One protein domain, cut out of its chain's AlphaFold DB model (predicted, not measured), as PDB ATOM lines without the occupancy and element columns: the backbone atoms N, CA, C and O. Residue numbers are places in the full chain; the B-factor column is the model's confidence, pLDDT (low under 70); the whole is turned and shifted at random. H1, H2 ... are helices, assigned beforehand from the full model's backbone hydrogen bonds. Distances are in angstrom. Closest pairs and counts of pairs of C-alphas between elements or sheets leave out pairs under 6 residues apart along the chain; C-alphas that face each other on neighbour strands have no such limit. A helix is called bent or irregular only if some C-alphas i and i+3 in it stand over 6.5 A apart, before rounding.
ATOM      1  N   GLU A 168     135.236 152.602 140.623       40.66
ATOM      2  CA  GLU A 168     135.780 152.266 139.287       40.66
ATOM      3  C   GLU A 168     136.537 150.922 139.287       40.66
ATOM      4  O   GLU A 168     136.585 150.230 138.275       40.66
ATOM      5  N   GLU A 169     137.055 150.512 140.448       40.72
ATOM      6  CA  GLU A 169     137.665 149.198 140.691       40.72
ATOM      7  C   GLU A 169     136.617 148.094 140.980       40.72
ATOM      8  O   GLU A 169     136.923 146.906 140.952       40.72
ATOM      9  N   GLY A 170     135.355 148.452 141.250       45.34
ATOM     10  CA  GLY A 170     134.240 147.515 141.448       45.34
ATOM     11  C   GLY A 170     134.312 146.661 142.723       45.34
ATOM     12  O   GLY A 170     133.633 145.627 142.800       45.34
ATOM     13  N   HIS A 171     135.144 147.065 143.690       49.81
ATOM     14  CA  HIS A 171     135.530 146.287 144.878       49.81
ATOM     15  C   HIS A 171     134.827 146.699 146.183       49.81
ATOM     16  O   HIS A 171     134.763 145.875 147.097       49.81
ATOM     17  N   THR A 172     134.302 147.927 146.269       58.38
ATOM     18  CA  THR A 172     133.566 148.453 147.439       58.38
ATOM     19  C   THR A 172     132.278 149.174 147.032       58.38
ATOM     20  O   THR A 172     132.179 149.727 145.929       58.38
ATOM     21  N   LEU A 173     131.299 149.181 147.939       64.75
ATOM     22  CA  LEU A 173     130.015 149.887 147.838       64.75
ATOM     23  C   LEU A 173     130.077 151.331 148.363       64.75
ATOM     24  O   LEU A 173     129.150 152.100 148.119       64.75
ATOM     25  N   VAL A 174     131.129 151.684 149.113       67.94
ATOM     26  CA  VAL A 174     131.257 152.969 149.825       67.94
ATOM     27  C   VAL A 174     132.660 153.568 149.701       67.94
ATOM     28  O   VAL A 174     133.651 152.852 149.524       67.94
ATOM     29  N   ASP A 175     132.750 154.892 149.860       68.19
ATOM     30  CA  ASP A 175     134.021 155.607 150.019       68.19
ATOM     31  C   ASP A 175     134.453 155.632 151.495       68.19
ATOM     32  O   ASP A 175     134.024 156.470 152.295       68.19
ATOM     33  N   TRP A 176     135.361 154.725 151.852       70.00
ATOM     34  CA  TRP A 176     135.930 154.602 153.198       70.00
ATOM     35  C   TRP A 176     136.605 155.886 153.723       70.00
ATOM     36  O   TRP A 176     136.691 156.077 154.943       70.00
ATOM     37  N   ARG A 177     137.018 156.811 152.841       64.94
ATOM     38  CA  ARG A 177     137.607 158.114 153.216       64.94
ATOM     39  C   ARG A 177     136.602 159.045 153.906       64.94
ATOM     40  O   ARG A 177     137.005 160.016 154.537       64.94
ATOM     41  N   ARG A 178     135.300 158.745 153.848       65.56
ATOM     42  CA  ARG A 178     134.249 159.486 154.574       65.56
ATOM     43  C   ARG A 178     134.207 159.160 156.071       65.56
ATOM     44  O   ARG A 178     133.757 159.980 156.870       65.56
ATOM     45  N   LEU A 179     134.687 157.979 156.472       64.75
ATOM     46  CA  LEU A 179     134.620 157.489 157.858       64.75
ATOM     47  C   LEU A 179     135.899 157.795 158.653       64.75
ATOM     48  O   LEU A 179     135.826 158.131 159.842       64.75
ATOM     49  N   LEU A 192     136.027 143.442 149.369       40.28
ATOM     50  CA  LEU A 192     135.021 143.099 150.371       40.28
ATOM     51  C   LEU A 192     133.660 142.951 149.703       40.28
ATOM     52  O   LEU A 192     132.692 143.658 149.959       40.28
ATOM     53  N   ALA A 193     133.584 141.913 148.867       43.44
ATOM     54  CA  ALA A 193     132.304 141.280 148.613       43.44
ATOM     55  C   ALA A 193     131.659 140.925 149.961       43.44
ATOM     56  O   ALA A 193     132.298 140.326 150.830       43.44
ATOM     57  N   THR A 194     130.381 141.249 150.122       43.97
ATOM     58  CA  THR A 194     129.636 141.071 151.377       43.97
ATOM     59  C   THR A 194     129.447 139.603 151.800       43.97
ATOM     60  O   THR A 194     128.857 139.328 152.840       43.97
ATOM     61  N   SER A 195     130.000 138.658 151.031       48.41
ATOM     62  CA  SER A 195     130.028 137.215 151.270       48.41
ATOM     63  C   SER A 195     131.317 136.674 151.912       48.41
ATOM     64  O   SER A 195     131.367 135.477 152.186       48.41
ATOM     65  N   THR A 196     132.374 137.478 152.114       49.69
ATOM     66  CA  THR A 196     133.700 136.939 152.509       49.69
ATOM     67  C   THR A 196     133.849 136.590 153.990       49.69
ATOM     68  O   THR A 196     134.747 135.824 154.344       49.69
ATOM     69  N   SER A 197     132.990 137.119 154.864       67.31
ATOM     70  CA  SER A 197     133.007 136.841 156.303       67.31
ATOM     71  C   SER A 197     131.690 136.249 156.783       67.31
ATOM     72  O   SER A 197     130.636 136.506 156.207       67.31
ATOM     73  N   GLU A 198     131.734 135.494 157.881       73.88
ATOM     74  CA  GLU A 198     130.550 134.830 158.437       73.88
ATOM     75  C   GLU A 198     129.448 135.827 158.839       73.88
ATOM     76  O   GLU A 198     128.272 135.602 158.561       73.88
ATOM     77  N   ALA A 199     129.829 136.974 159.409       73.31
ATOM     78  CA  ALA A 199     128.891 138.035 159.775       73.31
ATOM     79  C   ALA A 199     128.251 138.714 158.548       73.31
ATOM     80  O   ALA A 199     127.058 139.015 158.568       73.31
ATOM     81  N   GLY A 200     129.017 138.927 157.468       73.56
ATOM     82  CA  GLY A 200     128.478 139.435 156.201       73.56
ATOM     83  C   GLY A 200     127.557 138.418 155.520       73.56
ATOM     84  O   GLY A 200     126.444 138.756 155.123       73.56
ATOM     85  N   ARG A 201     127.986 137.149 155.473       73.69
ATOM     86  CA  ARG A 201     127.236 136.014 154.917       73.69
ATOM     87  C   ARG A 201     125.876 135.848 155.593       73.69
ATOM     88  O   ARG A 201     124.874 135.739 154.888       73.69
ATOM     89  N   GLN A 202     125.831 135.871 156.926       77.19
ATOM     90  CA  GLN A 202     124.581 135.757 157.679       77.19
ATOM     91  C   GLN A 202     123.653 136.952 157.414       77.19
ATOM     92  O   GLN A 202     122.500 136.747 157.048       77.19
ATOM     93  N   LEU A 203     124.165 138.189 157.479       81.19
ATOM     94  CA  LEU A 203     123.367 139.387 157.190       81.19
ATOM     95  C   LEU A 203     122.795 139.377 155.759       81.19
ATOM     96  O   LEU A 203     121.636 139.738 155.566       81.19
ATOM     97  N   LEU A 204     123.555 138.922 154.755       77.25
ATOM     98  CA  LEU A 204     123.029 138.744 153.396       77.25
ATOM     99  C   LEU A 204     121.903 137.701 153.328       77.25
ATOM    100  O   LEU A 204     120.921 137.932 152.625       77.25
ATOM    101  N   MET A 205     122.021 136.577 154.043       76.75
ATOM    102  CA  MET A 205     120.962 135.562 154.105       76.75
ATOM    103  C   MET A 205     119.692 136.119 154.755       76.75
ATOM    104  O   MET A 205     118.606 135.978 154.192       76.75
ATOM    105  N   ASP A 206     119.828 136.803 155.891       81.38
ATOM    106  CA  ASP A 206     118.701 137.393 156.619       81.38
ATOM    107  C   ASP A 206     117.991 138.469 155.781       81.38
ATOM    108  O   ASP A 206     116.763 138.531 155.751       81.38
ATOM    109  N   LEU A 207     118.749 139.276 155.026       81.44
ATOM    110  CA  LEU A 207     118.211 140.266 154.088       81.44
ATOM    111  C   LEU A 207     117.529 139.649 152.864       81.44
ATOM    112  O   LEU A 207     116.561 140.218 152.362       81.44
ATOM    113  N   PHE A 208     118.007 138.502 152.381       79.81
ATOM    114  CA  PHE A 208     117.400 137.803 151.247       79.81
ATOM    115  C   PHE A 208     116.074 137.129 151.644       79.81
ATOM    116  O   PHE A 208     115.127 137.109 150.861       79.81
ATOM    117  N   LEU A 209     115.981 136.634 152.884       78.44
ATOM    118  CA  LEU A 209     114.749 136.091 153.471       78.44
ATOM    119  C   LEU A 209     113.759 137.186 153.914       78.44
ATOM    120  O   LEU A 209     112.550 136.947 153.983       78.44
ATOM    121  N   CYS A 210     114.248 138.391 154.212       83.12
ATOM    122  CA  CYS A 210     113.420 139.531 154.582       83.12
ATOM    123  C   CYS A 210     112.551 140.014 153.408       83.12
ATOM    124  O   CYS A 210     112.989 140.022 152.262       83.12
ATOM    125  N   GLN A 211     111.320 140.464 153.685       77.75
ATOM    126  CA  GLN A 211     110.347 140.871 152.653       77.75
ATOM    127  C   GLN A 211     109.881 142.330 152.744       77.75
ATOM    128  O   GLN A 211     109.032 142.748 151.960       77.75
ATOM    129  N   LYS A 212     110.396 143.117 153.697       86.31
ATOM    130  CA  LYS A 212     110.052 144.540 153.823       86.31
ATOM    131  C   LYS A 212     111.303 145.364 154.063       86.31
ATOM    132  O   LYS A 212     112.027 145.117 155.020       86.31
ATOM    133  N   GLN A 213     111.478 146.434 153.295       86.88
ATOM    134  CA  GLN A 213     112.592 147.371 153.469       86.88
ATOM    135  C   GLN A 213     112.741 147.920 154.905       86.88
ATOM    136  O   GLN A 213     113.854 148.114 155.381       86.88
ATOM    137  N   ALA A 214     111.642 148.129 155.638       87.06
ATOM    138  CA  ALA A 214     111.701 148.551 157.043       87.06
ATOM    139  C   ALA A 214     112.286 147.474 157.984       87.06
ATOM    140  O   ALA A 214     112.919 147.802 158.986       87.06
ATOM    141  N   GLU A 215     112.091 146.194 157.659       89.62
ATOM    142  CA  GLU A 215     112.646 145.051 158.391       89.62
ATOM    143  C   GLU A 215     114.109 144.807 157.981       89.62
ATOM    144  O   GLU A 215     114.948 144.609 158.854       89.62
ATOM    145  N   GLU A 216     114.449 144.954 156.696       88.44
ATOM    146  CA  GLU A 216     115.833 144.929 156.195       88.44
ATOM    147  C   GLU A 216     116.709 146.002 156.862       88.44
ATOM    148  O   GLU A 216     117.788 145.708 157.374       88.44
ATOM    149  N   ILE A 217     116.230 147.251 156.912       88.44
ATOM    150  CA  ILE A 217     116.920 148.359 157.587       88.44
ATOM    151  C   ILE A 217     117.123 148.025 159.073       88.44
ATOM    152  O   ILE A 217     118.202 148.262 159.613       88.44
ATOM    153  N   LYS A 218     116.128 147.417 159.734       89.50
ATOM    154  CA  LYS A 218     116.266 146.975 161.127       89.50
ATOM    155  C   LYS A 218     117.319 145.869 161.281       89.50
ATOM    156  O   LYS A 218     118.081 145.929 162.241       89.50
ATOM    157  N   LEU A 219     117.394 144.901 160.363       90.44
ATOM    158  CA  LEU A 219     118.422 143.849 160.373       90.44
ATOM    159  C   LEU A 219     119.829 144.449 160.254       90.44
ATOM    160  O   LEU A 219     120.664 144.203 161.119       90.44
ATOM    161  N   VAL A 220     120.059 145.323 159.267       89.19
ATOM    162  CA  VAL A 220     121.344 146.028 159.092       89.19
ATOM    163  C   VAL A 220     121.718 146.837 160.340       89.19
ATOM    164  O   VAL A 220     122.872 146.811 160.767       89.19
ATOM    165  N   GLN A 221     120.752 147.520 160.968       89.19
ATOM    166  CA  GLN A 221     120.989 148.248 162.217       89.19
ATOM    167  C   GLN A 221     121.353 147.310 163.379       89.19
ATOM    168  O   GLN A 221     122.276 147.618 164.130       89.19
ATOM    169  N   MET A 222     120.651 146.183 163.534       90.25
ATOM    170  CA  MET A 222     120.922 145.215 164.602       90.25
ATOM    171  C   MET A 222     122.299 144.575 164.439       90.25
ATOM    172  O   MET A 222     123.103 144.678 165.358       90.25
ATOM    173  N   SER A 223     122.634 144.043 163.260       89.81
ATOM    174  CA  SER A 223     123.953 143.442 163.026       89.81
ATOM    175  C   SER A 223     125.095 144.441 163.240       89.81
ATOM    176  O   SER A 223     126.147 144.071 163.756       89.81
ATOM    177  N   LEU A 224     124.900 145.722 162.912       89.88
ATOM    178  CA  LEU A 224     125.879 146.770 163.211       89.88
ATOM    179  C   LEU A 224     126.030 147.029 164.725       89.88
ATOM    180  O   LEU A 224     127.142 147.271 165.197       89.88
ATOM    181  N   ILE A 225     124.936 146.971 165.490       90.31
ATOM    182  CA  ILE A 225     124.953 147.064 166.960       90.31
ATOM    183  C   ILE A 225     125.654 145.842 167.567       90.31
ATOM    184  O   ILE A 225     126.521 146.008 168.425       90.31
ATOM    185  N   ASP A 226     125.359 144.640 167.076       90.50
ATOM    186  CA  ASP A 226     125.996 143.399 167.521       90.50
ATOM    187  C   ASP A 226     127.505 143.423 167.234       90.50
ATOM    188  O   ASP A 226     128.310 143.039 168.083       90.50
ATOM    189  N   VAL A 227     127.927 143.955 166.082       89.62
ATOM    190  CA  VAL A 227     129.344 144.225 165.782       89.62
ATOM    191  C   VAL A 227     129.946 145.234 166.766       89.62
ATOM    192  O   VAL A 227     131.057 145.018 167.248       89.62
ATOM    193  N   ALA A 228     129.239 146.316 167.105       89.75
ATOM    194  CA  ALA A 228     129.729 147.321 168.051       89.75
ATOM    195  C   ALA A 228     129.908 146.764 169.477       89.75
ATOM    196  O   ALA A 228     130.880 147.105 170.158       89.75
ATOM    197  N   LEU A 229     129.010 145.871 169.905       89.69
ATOM    198  CA  LEU A 229     129.090 145.142 171.172       89.69
ATOM    199  C   LEU A 229     130.234 144.115 171.158       89.69
ATOM    200  O   LEU A 229     131.094 144.151 172.037       89.69
ATOM    201  N   ASN A 230     130.323 143.268 170.127       89.56
ATOM    202  CA  ASN A 230     131.403 142.282 169.967       89.56
ATOM    203  C   ASN A 230     132.796 142.934 169.898       89.56
ATOM    204  O   ASN A 230     133.780 142.396 170.412       89.56
ATOM    205  N   LEU A 231     132.891 144.123 169.300       88.19
ATOM    206  CA  LEU A 231     134.112 144.922 169.272       88.19
ATOM    207  C   LEU A 231     134.321 145.778 170.527       88.19
ATOM    208  O   LEU A 231     135.313 146.500 170.567       88.19
ATOM    209  N   ASN A 232     133.475 145.693 171.562       88.12
ATOM    210  CA  ASN A 232     133.528 146.524 172.775       88.12
ATOM    211  C   ASN A 232     133.883 147.988 172.441       88.12
ATOM    212  O   ASN A 232     134.919 148.503 172.878       88.12
ATOM    213  N   VAL A 233     133.093 148.599 171.553       88.25
ATOM    214  CA  VAL A 233     133.286 149.979 171.085       88.25
ATOM    215  C   VAL A 233     132.990 150.955 172.242       88.25
ATOM    216  O   VAL A 233     132.069 150.708 173.026       88.25
ATOM    217  N   PRO A 234     133.741 152.063 172.399       84.56
ATOM    218  CA  PRO A 234     133.439 153.062 173.423       84.56
ATOM    219  C   PRO A 234     132.044 153.680 173.245       84.56
ATOM    220  O   PRO A 234     131.602 153.917 172.123       84.56
ATOM    221  N   ASP A 235     131.370 153.985 174.357       85.62
ATOM    222  CA  ASP A 235     130.095 154.721 174.386       85.62
ATOM    223  C   ASP A 235     128.926 154.109 173.575       85.62
ATOM    224  O   ASP A 235     127.971 154.810 173.233       85.62
ATOM    225  N   VAL A 236     128.936 152.793 173.321       84.94
ATOM    226  CA  VAL A 236     127.882 152.079 172.563       84.94
ATOM    227  C   VAL A 236     126.465 152.374 173.062       84.94
ATOM    228  O   VAL A 236     125.592 152.667 172.249       84.94
ATOM    229  N   ASP A 237     126.236 152.425 174.376       84.75
ATOM    230  CA  ASP A 237     124.940 152.804 174.959       84.75
ATOM    231  C   ASP A 237     124.425 154.183 174.529       84.75
ATOM    232  O   ASP A 237     123.212 154.396 174.496       84.75
ATOM    233  N   LYS A 238     125.324 155.129 174.236       85.19
ATOM    234  CA  LYS A 238     124.991 156.470 173.734       85.19
ATOM    235  C   LYS A 238     124.809 156.447 172.217       85.19
ATOM    236  O   LYS A 238     123.901 157.093 171.706       85.19
ATOM    237  N   LEU A 239     125.632 155.673 171.503       82.88
ATOM    238  CA  LEU A 239     125.575 155.528 170.045       82.88
ATOM    239  C   LEU A 239     124.284 154.830 169.578       82.88
ATOM    240  O   LEU A 239     123.667 155.284 168.617       82.88
ATOM    241  N   ILE A 240     123.831 153.789 170.290       84.69
ATOM    242  CA  ILE A 240     122.539 153.111 170.057       84.69
ATOM    243  C   ILE A 240     121.364 154.080 170.257       84.69
ATOM    244  O   ILE A 240     120.385 154.024 169.518       84.69
ATOM    245  N   LYS A 241     121.469 154.982 171.242       83.81
ATOM    246  CA  LYS A 241     120.441 155.978 171.602       83.81
ATOM    247  C   LYS A 241     120.566 157.290 170.807       83.81
ATOM    248  O   LYS A 241     119.890 158.264 171.131       83.81
ATOM    249  N   SER A 242     121.421 157.328 169.783       81.25
ATOM    250  CA  SER A 242     121.541 158.459 168.859       81.25
ATOM    251  C   SER A 242     120.257 158.650 168.045       81.25
ATOM    252  O   SER A 242     119.589 157.678 167.697       81.25
ATOM    253  N   ALA A 243     119.955 159.893 167.661       76.69
ATOM    254  CA  ALA A 243     118.924 160.181 166.661       76.69
ATOM    255  C   ALA A 243     119.311 159.667 165.257       76.69
ATOM    256  O   ALA A 243     118.441 159.357 164.447       76.69
ATOM    257  N   GLU A 244     120.614 159.532 164.983       78.38
ATOM    258  CA  GLU A 244     121.157 159.061 163.704       78.38
ATOM    259  C   GLU A 244     122.128 157.877 163.910       78.38
ATOM    260  O   GLU A 244     123.341 158.009 163.709       78.38
ATOM    261  N   PRO A 245     121.631 156.692 164.320       76.19
ATOM    262  CA  PRO A 245     122.479 155.529 164.594       76.19
ATOM    263  C   PRO A 245     123.242 155.071 163.341       76.19
ATOM    264  O   PRO A 245     124.411 154.707 163.429       76.19
ATOM    265  N   PHE A 246     122.623 155.196 162.163       77.69
ATOM    266  CA  PHE A 246     123.219 154.900 160.853       77.69
ATOM    267  C   PHE A 246     124.392 155.809 160.449       77.69
ATOM    268  O   PHE A 246     125.141 155.440 159.553       77.69
ATOM    269  N   GLN A 247     124.584 156.964 161.096       76.69
ATOM    270  CA  GLN A 247     125.771 157.807 160.892       76.69
ATOM    271  C   GLN A 247     126.770 157.662 162.051       76.69
ATOM    272  O   GLN A 247     127.981 157.568 161.839       76.69
ATOM    273  N   ALA A 248     126.267 157.612 163.289       79.44
ATOM    274  CA  ALA A 248     127.096 157.582 164.490       79.44
ATOM    275  C   ALA A 248     127.806 156.231 164.704       79.44
ATOM    276  O   ALA A 248     129.004 156.202 164.996       79.44
ATOM    277  N   ILE A 249     127.087 155.112 164.551       84.56
ATOM    278  CA  ILE A 249     127.612 153.780 164.880       84.56
ATOM    279  C   ILE A 249     128.694 153.324 163.883       84.56
ATOM    280  O   ILE A 249     129.768 152.952 164.364       84.56
ATOM    281  N   PRO A 250     128.524 153.389 162.538       86.81
ATOM    282  CA  PRO A 250     129.535 152.863 161.617       86.81
ATOM    283  C   PRO A 250     130.900 153.518 161.801       86.81
ATOM    284  O   PRO A 250     131.924 152.844 161.761       86.81
ATOM    285  N   ARG A 251     130.926 154.825 162.081       82.75
ATOM    286  CA  ARG A 251     132.165 155.577 162.286       82.75
ATOM    287  C   ARG A 251     132.879 155.205 163.590       82.75
ATOM    288  O   ARG A 251     134.107 155.145 163.607       82.75
ATOM    289  N   ALA A 252     132.152 154.922 164.671       83.12
ATOM    290  CA  ALA A 252     132.748 154.446 165.923       83.12
ATOM    291  C   ALA A 252     133.251 152.992 165.806       83.12
ATOM    292  O   ALA A 252     134.365 152.670 166.239       83.12
ATOM    293  N   VAL A 253     132.459 152.138 165.148       87.25
ATOM    294  CA  VAL A 253     132.806 150.747 164.836       87.25
ATOM    295  C   VAL A 253     134.059 150.683 163.968       87.25
ATOM    296  O   VAL A 253     135.019 150.030 164.362       87.25
ATOM    297  N   PHE A 254     134.097 151.399 162.841       83.69
ATOM    298  CA  PHE A 254     135.199 151.378 161.874       83.69
ATOM    299  C   PHE A 254     136.554 151.722 162.508       83.69
ATOM    300  O   PHE A 254     137.522 150.985 162.339       83.69
ATOM    301  N   ASN A 255     136.619 152.782 163.322       80.56
ATOM    302  CA  ASN A 255     137.856 153.151 164.018       80.56
ATOM    303  C   ASN A 255     138.331 152.046 164.984       80.56
ATOM    304  O   ASN A 255     139.509 151.686 164.983       80.56
ATOM    305  N   THR A 256     137.415 151.460 165.760       83.44
ATOM    306  CA  THR A 256     137.726 150.362 166.697       83.44
ATOM    307  C   THR A 256     138.132 149.081 165.955       83.44
ATOM    308  O   THR A 256     139.053 148.375 166.366       83.44
ATOM    309  N   LEU A 257     137.478 148.802 164.827       83.56
ATOM    310  CA  LEU A 257     137.738 147.680 163.931       83.56
ATOM    311  C   LEU A 257     139.151 147.758 163.343       83.56
ATOM    312  O   LEU A 257     139.890 146.775 163.419       83.56
ATOM    313  N   CYS A 258     139.557 148.926 162.833       78.06
ATOM    314  CA  CYS A 258     140.910 149.157 162.325       78.06
ATOM    315  C   CYS A 258     141.969 149.022 163.431       78.06
ATOM    316  O   CYS A 258     142.962 148.324 163.233       78.06
ATOM    317  N   GLN A 259     141.738 149.612 164.612       81.06
ATOM    318  CA  GLN A 259     142.644 149.492 165.766       81.06
ATOM    319  C   GLN A 259     142.863 148.034 166.201       81.06
ATOM    320  O   GLN A 259     143.977 147.657 166.558       81.06
ATOM    321  N   ARG A 260     141.812 147.202 166.153       82.88
ATOM    322  CA  ARG A 260     141.860 145.783 166.553       82.88
ATOM    323  C   ARG A 260     142.090 144.806 165.393       82.88
ATOM    324  O   ARG A 260     142.104 143.601 165.628       82.88
ATOM    325  N   LYS A 261     142.267 145.303 164.161       79.25
ATOM    326  CA  LYS A 261     142.453 144.519 162.922       79.25
ATOM    327  C   LYS A 261     141.350 143.474 162.652       79.25
ATOM    328  O   LYS A 261     141.605 142.444 162.034       79.25
ATOM    329  N   ARG A 262     140.112 143.730 163.100       79.44
ATOM    330  CA  ARG A 262     138.953 142.813 162.976       79.44
ATOM    331  C   ARG A 262     138.170 143.023 161.676       79.44
ATOM    332  O   ARG A 262     136.976 143.318 161.673       79.44
ATOM    333  N   TYR A 263     138.877 142.907 160.553       77.75
ATOM    334  CA  TYR A 263     138.332 143.155 159.212       77.75
ATOM    335  C   TYR A 263     137.210 142.185 158.801       77.75
ATOM    336  O   TYR A 263     136.467 142.474 157.870       77.75
ATOM    337  N   ASP A 264     137.010 141.098 159.548       76.06
ATOM    338  CA  ASP A 264     135.880 140.177 159.419       76.06
ATOM    339  C   ASP A 264     134.504 140.844 159.610       76.06
ATOM    340  O   ASP A 264     133.523 140.391 159.025       76.06
ATOM    341  N   TYR A 265     134.403 141.957 160.342       81.94
ATOM    342  CA  TYR A 265     133.140 142.701 160.456       81.94
ATOM    343  C   TYR A 265     132.969 143.821 159.420       81.94
ATOM    344  O   TYR A 265     131.919 144.465 159.383       81.94
ATOM    345  N   LEU A 266     133.970 144.072 158.573       79.00
ATOM    346  CA  LEU A 266     133.958 145.212 157.657       79.00
ATOM    347  C   LEU A 266     132.809 145.163 156.616       79.00
ATOM    348  O   LEU A 266     132.196 146.212 156.416       79.00
ATOM    349  N   PRO A 267     132.385 143.992 156.085       77.94
ATOM    350  CA  PRO A 267     131.163 143.864 155.276       77.94
ATOM    351  C   PRO A 267     129.866 144.381 155.924       77.94
ATOM    352  O   PRO A 267     128.998 144.913 155.235       77.94
ATOM    353  N   VAL A 268     129.718 144.243 157.248       84.00
ATOM    354  CA  VAL A 268     128.522 144.714 157.978       84.00
ATOM    355  C   VAL A 268     128.534 146.240 158.093       84.00
ATOM    356  O   VAL A 268     127.504 146.890 157.925       84.00
ATOM    357  N   VAL A 269     129.715 146.821 158.329       84.94
ATOM    358  CA  VAL A 269     129.913 148.280 158.342       84.94
ATOM    359  C   VAL A 269     129.667 148.864 156.951       84.94
ATOM    360  O   VAL A 269     128.977 149.874 156.833       84.94
ATOM    361  N   GLU A 270     130.180 148.212 155.908       80.44
ATOM    362  CA  GLU A 270     130.014 148.613 154.509       80.44
ATOM    363  C   GLU A 270     128.542 148.682 154.111       80.44
ATOM    364  O   GLU A 270     128.072 149.719 153.646       80.44
ATOM    365  N   LEU A 271     127.790 147.608 154.365       81.50
ATOM    366  CA  LEU A 271     126.378 147.536 154.007       81.50
ATOM    367  C   LEU A 271     125.522 148.534 154.807       81.50
ATOM    368  O   LEU A 271     124.573 149.099 154.264       81.50
ATOM    369  N   ALA A 272     125.878 148.810 156.066       86.56
ATOM    370  CA  ALA A 272     125.208 149.827 156.879       86.56
ATOM    371  C   ALA A 272     125.461 151.262 156.391       86.56
ATOM    372  O   ALA A 272     124.542 152.083 156.401       86.56
ATOM    373  N   VAL A 273     126.679 151.561 155.938       84.81
ATOM    374  CA  VAL A 273     127.034 152.870 155.369       84.81
ATOM    375  C   VAL A 273     126.386 153.034 153.997       84.81
ATOM    376  O   VAL A 273     125.744 154.053 153.754       84.81
ATOM    377  N   ALA A 274     126.429 152.003 153.150       81.75
ATOM    378  CA  ALA A 274     125.747 151.994 151.860       81.75
ATOM    379  C   ALA A 274     124.230 152.207 152.018       81.75
ATOM    380  O   ALA A 274     123.642 153.028 151.318       81.75
ATOM    381  N   ALA A 275     123.589 151.540 152.987       85.56
ATOM    382  CA  ALA A 275     122.174 151.747 153.300       85.56
ATOM    383  C   ALA A 275     121.870 153.190 153.745       85.56
ATOM    384  O   ALA A 275     120.834 153.747 153.373       85.56
ATOM    385  N   ALA A 276     122.767 153.816 154.513       84.62
ATOM    386  CA  ALA A 276     122.633 155.210 154.926       84.62
ATOM    387  C   ALA A 276     122.774 156.179 153.737       84.62
ATOM    388  O   ALA A 276     121.939 157.072 153.573       84.62
ATOM    389  N   GLU A 277     123.776 155.984 152.875       82.75
ATOM    390  CA  GLU A 277     124.020 156.833 151.702       82.75
ATOM    391  C   GLU A 277     122.926 156.669 150.633       82.75
ATOM    392  O   GLU A 277     122.410 157.665 150.128       82.75
ATOM    393  N   ALA A 278     122.477 155.440 150.354       81.44
ATOM    394  CA  ALA A 278     121.393 155.159 149.407       81.44
ATOM    395  C   ALA A 278     120.035 155.714 149.874       81.44
ATOM    396  O   ALA A 278     119.201 156.111 149.052       81.44
ATOM    397  N   LYS A 279     119.823 155.787 151.197       81.88
ATOM    398  CA  LYS A 279     118.679 156.468 151.814       81.88
ATOM    399  C   LYS A 279     118.822 157.990 151.759       81.88
ATOM    400  O   LYS A 279     117.838 158.668 151.489       81.88
ATOM    401  N   ALA A 280     120.019 158.545 151.957       79.62
ATOM    402  CA  ALA A 280     120.253 159.983 151.804       79.62
ATOM    403  C   ALA A 280     120.024 160.445 150.350       79.62
ATOM    404  O   ALA A 280     119.365 161.463 150.131       79.62
ATOM    405  N   ALA A 281     120.479 159.654 149.373       74.75
ATOM    406  CA  ALA A 281     120.226 159.837 147.942       74.75
ATOM    407  C   ALA A 281     118.767 159.556 147.519       74.75
ATOM    408  O   ALA A 281     118.378 159.894 146.406       74.75
ATOM    409  N   ALA A 282     117.944 158.954 148.387       65.62
ATOM    410  CA  ALA A 282     116.506 158.789 148.154       65.62
ATOM    411  C   ALA A 282     115.717 160.096 148.329       65.62
ATOM    412  O   ALA A 282     114.592 160.204 147.844       65.62
ATOM    413  N   THR A 283     116.267 161.052 149.083       58.09
ATOM    414  CA  THR A 283     115.588 162.305 149.433       58.09
ATOM    415  C   THR A 283     115.719 163.306 148.282       58.09
ATOM    416  O   THR A 283     116.837 163.768 148.042       58.09
ATOM    417  N   PRO A 284     114.632 163.689 147.585       51.00
ATOM    418  CA  PRO A 284     114.715 164.681 146.516       51.00
ATOM    419  C   PRO A 284     115.146 166.041 147.074       51.00
ATOM    420  O   PRO A 284     114.692 166.466 148.140       51.00
TER     421      PRO A 284
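Overview. This is residues 168 to 179 and 192 to 284 of the 568 residues of the protein "Retrovirus Pol polyprotein from type 1" of Echinococcus multilocularis (UniProt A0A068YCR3). Two helical hairpins, H1 with H2 and H4 with H5, pack on each other as a bundle of four helices, with H5 nearest the middle and the short H3 in the turn between the hairpins, beside one end of H2. The end of H5 and the tail after it, residues 278 to 284, stick out from the body. The printed part has 105 residues with five named helices, H1 to H5 in order along the chain, and no named strand; its class is all helix. It is compact, with a radius of gyration of the C-alphas of 13.1 A, and spans 32 by 31 by 27 A.

Along the chain. Find C-alpha 213 at (112.592, 147.371, 153.469); from there H2 runs over residues 213 to 230, 25.5 A, to C-alpha 230 at (131.403, 142.282, 169.967). Before it, H1 holds residues 198 to 209 and measures 16.6 A. After it come H3, residues 236 to 240, 6.0 A, and H4, residues 245 to 260, 21.8 A. H4 is neither bent nor irregular, but only just: C-alphas 247 and 250 are 6.3 A apart. H5, residues 263 to 280, 25.8 A, ends at C-alpha 280 at (120.253, 159.983, 151.804); it is irregular, with C-alphas 264 and 267 7.3 A apart.

Arrangement. Start at the hub, H2, which touches the four other helices. Look at Val 220 and Ala 272, whose C-alphas, 5.9 A apart, are the closest of H2 and H5; these helices run opposite ways at a steep tilt of 37 degrees, only just past shallow. With residues 216 to 223 alone H2 touches H1, its hairpin partner, at a shallow tilt of 17 degrees, opposite ways; the closest C-alphas are those of Leu 207 and Glu 216, 5.6 A. With residues 221 to 228 alone it touches H4, the same way at a shallow tilt of 34 degrees, only just short of steep; the closest C-alphas are those of Ala 228 and Val 253, 5.6 A. H2 and H3 only just touch, with 3 pairs of C-alphas within 8 A, the closest those of Ala 228 and Val 236, 6.8 A. H4 and H5 form the other hairpin, at 23 degrees, closest at the C-alphas of Pro 250 and Val 269, 5.6 A. H1 and H4 are apart. In H1, H2 and H3 every O i to N i+4 pair is within hydrogen-bond range; in H4 10 of 12 are, in H5 12 of 14.

Size, cuts and confidence. The C-alphas farthest apart are those of Arg 260 and Pro 284, 38.7 A. Residues 180 to 191 are not printed, and C-alphas 179 and 192 stand 16.2 A apart across this cut. The links from H1 through H5 are tight. The mean pLDDT of the printed part is 77.6; look for values under 70 at residues 168 to 175, 177 to 179, 192 to 197 and 282 to 284.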